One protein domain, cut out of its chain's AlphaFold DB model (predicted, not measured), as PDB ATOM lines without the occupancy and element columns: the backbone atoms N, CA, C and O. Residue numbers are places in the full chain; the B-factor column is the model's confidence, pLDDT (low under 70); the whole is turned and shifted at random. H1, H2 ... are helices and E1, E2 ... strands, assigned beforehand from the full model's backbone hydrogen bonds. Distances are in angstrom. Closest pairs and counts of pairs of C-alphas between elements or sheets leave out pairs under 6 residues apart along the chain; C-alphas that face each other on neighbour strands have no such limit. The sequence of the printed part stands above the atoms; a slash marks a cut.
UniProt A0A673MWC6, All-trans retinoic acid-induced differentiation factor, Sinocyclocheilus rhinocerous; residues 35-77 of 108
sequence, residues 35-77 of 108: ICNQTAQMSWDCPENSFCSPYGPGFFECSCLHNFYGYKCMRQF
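What this domain is: This is residues 35 to 77 of the 108 residues of the protein "All-trans retinoic acid-induced differentiation factor" of Sinocyclocheilus rhinocerous (UniProt A0A673MWC6). This is an elongated piece with little regular structure: a two-stranded hairpin, E1 and E2, with the short helix H1 over one face of it, on the E1 side, and residues 65 to 77 winding on past the hairpin's open end. The 43 printed residues hold H1, E1, E2 in that order, an antiparallel sheet E1 - E2, class mixed, with 16 residues in named elements. It is only just compact, close to loose, with radius of gyration of the C-alphas 10.7 A and spans 31 by 18 by 14 A.

Where its parts are: Find C-alpha 40 at (10.973, 35.101, 38.772), where H1, residues 40 to 45, begins and runs 9.8 A. E1, residues 50 to 54, runs 12.9 A; E2, residues 60 to 64, runs 13.1 A to C-alpha 64 at (-0.607, 48.592, 42.714).

How they stand to each other: In the hairpin, at 144 degrees, look for N 51 and O 63 within hydrogen-bond range, 2.8 A. The closest C-alphas of H1 and E1 are Ser 43 and Cys 52, 6.1 A. H1 and E2 are near each other, with 6 pairs of C-alphas within 10 A. In H1, 1 of 2 O i to N i+4 pairs and 3 of 3 O i to N i+3 pairs are within range.

The domain as a whole: The farthest C-alphas, Pro 57 and Phe 77, are 32.4 A apart. The printed part has no cut, and both links are tight. Residues 38 to 44 have pLDDT under 70.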
ATOM      1  N   ILE A  35       3.473  36.717  30.829       83.81
ATOM      2  CA  ILE A  35       4.881  37.079  31.031       83.81
ATOM      3  C   ILE A  35       5.265  37.097  32.525       83.81
ATOM      4  O   ILE A  35       6.384  36.733  32.877       83.81
ATOM      5  N   CYS A  36       4.321  37.409  33.422       82.56
ATOM      6  CA  CYS A  36       4.555  37.455  34.865       82.56
ATOM      7  C   CYS A  36       4.820  36.075  35.482       82.56
ATOM      8  O   CYS A  36       5.455  35.984  36.527       82.56
ATOM      9  N   ASN A  37       4.367  34.996  34.835       77.31
ATOM     10  CA  ASN A  37       4.589  33.627  35.311       77.31
ATOM     11  C   ASN A  37       5.926  33.044  34.833       77.31
ATOM     12  O   ASN A  37       6.308  31.958  35.262       77.31
ATOM     13  N   GLN A  38       6.600  33.713  33.895       64.25
ATOM     14  CA  GLN A  38       7.693  33.118  33.130       64.25
ATOM     15  C   GLN A  38       9.078  33.471  33.683       64.25
ATOM     16  O   GLN A  38      10.031  32.729  33.453       64.25
ATOM     17  N   THR A  39       9.184  34.547  34.467       59.25
ATOM     18  CA  THR A  39      10.467  35.015  34.992       59.25
ATOM     19  C   THR A  39      10.304  35.442  36.442       59.25
ATOM     20  O   THR A  39       9.704  36.477  36.726       59.25
ATOM     21  N   ALA A  40      10.897  34.685  37.371       55.06
ATOM     22  CA  ALA A  40      10.973  35.101  38.772       55.06
ATOM     23  C   ALA A  40      11.580  36.514  38.893       55.06
ATOM     24  O   ALA A  40      11.105  37.302  39.699       55.06
ATOM     25  N   GLN A  41      12.540  36.868  38.024       55.81
ATOM     26  CA  GLN A  41      13.160  38.199  37.941       55.81
ATOM     27  C   GLN A  41      12.185  39.343  37.621       55.81
ATOM     28  O   GLN A  41      12.360  40.417  38.174       55.81
ATOM     29  N   MET A  42      11.130  39.141  36.824       57.41
ATOM     30  CA  MET A  42      10.196  40.236  36.497       57.41
ATOM     31  C   MET A  42       9.390  40.698  37.715       57.41
ATOM     32  O   MET A  42       9.012  41.862  37.808       57.41
ATOM     33  N   SER A  43       9.157  39.803  38.679       57.66
ATOM     34  CA  SER A  43       8.551  40.191  39.955       57.66
ATOM     35  C   SER A  43       9.473  41.071  40.810       57.66
ATOM     36  O   SER A  43       8.968  41.849  41.612       57.66
ATOM     37  N   TRP A  44      10.797  41.011  40.600       61.25
ATOM     38  CA  TRP A  44      11.767  41.873  41.288       61.25
ATOM     39  C   TRP A  44      11.800  43.303  40.741       61.25
ATOM     40  O   TRP A  44      12.173  44.212  41.478       61.25
ATOM     41  N   ASP A  45      11.408  43.520  39.481       76.12
ATOM     42  CA  ASP A  45      11.365  44.865  38.888       76.12
ATOM     43  C   ASP A  45      10.188  45.701  39.418       76.12
ATOM     44  O   ASP A  45      10.202  46.934  39.352       76.12
ATOM     45  N   CYS A  46       9.164  45.042  39.965       83.88
ATOM     46  CA  CYS A  46       8.007  45.711  40.531       83.88
ATOM     47  C   CYS A  46       8.284  46.204  41.969       83.88
ATOM     48  O   CYS A  46       8.843  45.469  42.783       83.88
ATOM     49  N   PRO A  47       7.898  47.447  42.329       83.56
ATOM     50  CA  PRO A  47       8.065  47.963  43.688       83.56
ATOM     51  C   PRO A  47       7.278  47.152  44.734       83.56
ATOM     52  O   PRO A  47       6.265  46.531  44.427       83.56
ATOM     53  N   GLU A  48       7.700  47.246  45.998       81.38
ATOM     54  CA  GLU A  48       7.259  46.421  47.142       81.38
ATOM     55  C   GLU A  48       5.730  46.358  47.377       81.38
ATOM     56  O   GLU A  48       5.235  45.388  47.937       81.38
ATOM     57  N   ASN A  49       4.960  47.354  46.910       86.06
ATOM     58  CA  ASN A  49       3.492  47.411  47.039       86.06
ATOM     59  C   ASN A  49       2.757  47.250  45.699       86.06
ATOM     60  O   ASN A  49       1.681  47.820  45.477       86.06
ATOM     61  N   SER A  50       3.362  46.516  44.775       87.38
ATOM     62  CA  SER A  50       2.823  46.278  43.443       87.38
ATOM     63  C   SER A  50       2.953  44.815  43.049       87.38
ATOM     64  O   SER A  50       3.704  44.054  43.655       87.38
ATOM     65  N   PHE A  51       2.197  44.420  42.038       87.06
ATOM     66  CA  PHE A  51       2.225  43.087  41.464       87.06
ATOM     67  C   PHE A  51       2.370  43.181  39.947       87.06
ATOM     68  O   PHE A  51       1.908  44.136  39.316       87.06
ATOM     69  N   CYS A  52       3.014  42.174  39.358       88.19
ATOM     70  CA  CYS A  52       3.143  42.069  37.911       88.19
ATOM     71  C   CYS A  52       1.776  41.769  37.285       88.19
ATOM     72  O   CYS A  52       1.094  40.822  37.683       88.19
ATOM     73  N   SER A  53       1.402  42.563  36.285       88.12
ATOM     74  CA  SER A  53       0.199  42.400  35.475       88.12
ATOM     75  C   SER A  53       0.584  42.314  33.989       88.12
ATOM     76  O   SER A  53       1.456  43.061  33.537       88.12
ATOM     77  N   PRO A  54      -0.010  41.401  33.200       86.94
ATOM     78  CA  PRO A  54       0.293  41.294  31.777       86.94
ATOM     79  C   PRO A  54      -0.253  42.505  31.003       86.94
ATOM     80  O   PRO A  54      -1.464  42.711  30.942       86.94
ATOM     81  N   TYR A  55       0.629  43.248  30.329       88.62
ATOM     82  CA  TYR A  55       0.289  44.435  29.529       88.62
ATOM     83  C   TYR A  55       0.396  44.145  28.025       88.62
ATOM     84  O   TYR A  55       1.077  44.822  27.258       88.62
ATOM     85  N   GLY A  56      -0.265  43.074  27.591       87.44
ATOM     86  CA  GLY A  56      -0.224  42.612  26.204       87.44
ATOM     87  C   GLY A  56       0.906  41.613  25.897       87.44
ATOM     88  O   GLY A  56       1.598  41.134  26.797       87.44
ATOM     89  N   PRO A  57       1.048  41.197  24.627       88.44
ATOM     90  CA  PRO A  57       1.935  40.098  24.250       88.44
ATOM     91  C   PRO A  57       3.409  40.476  24.425       88.44
ATOM     92  O   PRO A  57       3.908  41.354  23.728       88.44
ATOM     93  N   GLY A  58       4.099  39.802  25.344       83.69
ATOM     94  CA  GLY A  58       5.521  40.034  25.619       83.69
ATOM     95  C   GLY A  58       5.820  41.241  26.514       83.69
ATOM     96  O   GLY A  58       6.987  41.525  26.761       83.69
ATOM     97  N   PHE A  59       4.792  41.931  27.017       86.12
ATOM     98  CA  PHE A  59       4.935  43.116  27.860       86.12
ATOM     99  C   PHE A  59       4.238  42.926  29.205       86.12
ATOM    100  O   PHE A  59       3.214  42.247  29.311       86.12
ATOM    101  N   PHE A  60       4.793  43.557  30.235       86.81
ATOM    102  CA  PHE A  60       4.230  43.591  31.578       86.81
ATOM    103  C   PHE A  60       4.141  45.025  32.081       86.81
ATOM    104  O   PHE A  60       4.872  45.906  31.628       86.81
ATOM    105  N   GLU A  61       3.260  45.229  33.043       87.69
ATOM    106  CA  GLU A  61       3.183  46.437  33.848       87.69
ATOM    107  C   GLU A  61       3.132  46.059  35.331       87.69
ATOM    108  O   GLU A  61       2.749  44.944  35.692       87.69
ATOM    109  N   CYS A  62       3.497  46.989  36.210       87.31
ATOM    110  CA  CYS A  62       3.329  46.811  37.648       87.31
ATOM    111  C   CYS A  62       2.064  47.546  38.095       87.31
ATOM    112  O   CYS A  62       1.985  48.772  38.012       87.31
ATOM    113  N   SER A  63       1.082  46.793  38.578       87.88
ATOM    114  CA  SER A  63      -0.163  47.319  39.138       87.88
ATOM    115  C   SER A  63      -0.070  47.401  40.658       87.88
ATOM    116  O   SER A  63       0.545  46.553  41.297       87.88
ATOM    117  N   CYS A  64      -0.670  48.421  41.264       89.44
ATOM    118  CA  CYS A  64      -0.607  48.592  42.714       89.44
ATOM    119  C   CYS A  64      -1.548  47.635  43.451       89.44
ATOM    120  O   CYS A  64      -2.666  47.378  43.001       89.44
ATOM    121  N   LEU A  65      -1.109  47.148  44.616       88.88
ATOM    122  CA  LEU A  65      -1.969  46.411  45.542       88.88
ATOM    123  C   LEU A  65      -3.159  47.271  45.996       88.88
ATOM    124  O   LEU A  65      -3.133  48.501  45.934       88.88
ATOM    125  N   HIS A  66      -4.211  46.616  46.488       84.81
ATOM    126  CA  HIS A  66      -5.420  47.301  46.939       84.81
ATOM    127  C   HIS A  66      -5.096  48.380  47.994       84.81
ATOM    128  O   HIS A  66      -4.361  48.120  48.946       84.81
ATOM    129  N   ASN A  67      -5.653  49.587  47.826       82.19
ATOM    130  CA  ASN A  67      -5.386  50.798  48.627       82.19
ATOM    131  C   ASN A  67      -3.995  51.452  48.467       82.19
ATOM    132  O   ASN A  67      -3.678  52.384  49.211       82.19
ATOM    133  N   PHE A  68      -3.190  51.026  47.492       84.00
ATOM    134  CA  PHE A  68      -1.968  51.721  47.077       84.00
ATOM    135  C   PHE A  68      -2.168  52.372  45.706       84.00
ATOM    136  O   PHE A  68      -2.835  51.829  44.830       84.00
ATOM    137  N   TYR A  69      -1.607  53.563  45.520       82.75
ATOM    138  CA  TYR A  69      -1.741  54.354  44.296       82.75
ATOM    139  C   TYR A  69      -0.543  55.300  44.146       82.75
ATOM    140  O   TYR A  69       0.263  55.438  45.062       82.75
ATOM    141  N   GLY A  70      -0.410  55.952  42.989       75.69
ATOM    142  CA  GLY A  70       0.647  56.935  42.733       75.69
ATOM    143  C   GLY A  70       2.010  56.336  42.357       75.69
ATOM    144  O   GLY A  70       2.145  55.147  42.071       75.69
ATOM    145  N   TYR A  71       3.038  57.189  42.323       72.56
ATOM    146  CA  TYR A  71       4.394  56.802  41.917       72.56
ATOM    147  C   TYR A  71       4.956  55.700  42.831       72.56
ATOM    148  O   TYR A  71       4.954  55.841  44.056       72.56
ATOM    149  N   LYS A  72       5.440  54.604  42.228       77.12
ATOM    150  CA  LYS A  72       5.940  53.396  42.919       77.12
ATOM    151  C   LYS A  72       4.945  52.758  43.904       77.12
ATOM    152  O   LYS A  72       5.370  52.103  44.853       77.12
ATOM    153  N   CYS A  73       3.640  52.949  43.697       84.69
ATOM    154  CA  CYS A  73       2.594  52.417  44.574       84.69
ATOM    155  C   CYS A  73       2.789  52.822  46.043       84.69
ATOM    156  O   CYS A  73       2.590  52.023  46.953       84.69
ATOM    157  N   MET A  74       3.208  54.065  46.291       77.06
ATOM    158  CA  MET A  74       3.277  54.606  47.646       77.06
ATOM    159  C   MET A  74       1.934  55.221  48.041       77.06
ATOM    160  O   MET A  74       1.537  56.243  47.493       77.06
ATOM    161  N   ARG A  75       1.276  54.665  49.068       75.12
ATOM    162  CA  ARG A  75       0.016  55.197  49.632       75.12
ATOM    163  C   ARG A  75       0.090  56.691  49.986       75.12
ATOM    164  O   ARG A  75      -0.896  57.409  49.860       75.12
ATOM    165  N   GLN A  76       1.258  57.156  50.426       76.19
ATOM    166  CA  GLN A  76       1.545  58.553  50.735       76.19
ATOM    167  C   GLN A  76       2.954  58.887  50.241       76.19
ATOM    168  O   GLN A  76       3.898  58.140  50.508       76.19
ATOM    169  N   PHE A  77       3.124  60.025  49.564       79.38
ATOM    170  CA  PHE A  77       4.460  60.530  49.249       79.38
ATOM    171  C   PHE A  77       5.228  60.803  50.560       79.38
ATOM    172  O   PHE A  77       4.644  61.380  51.484       79.38
TER     173      PHE A  77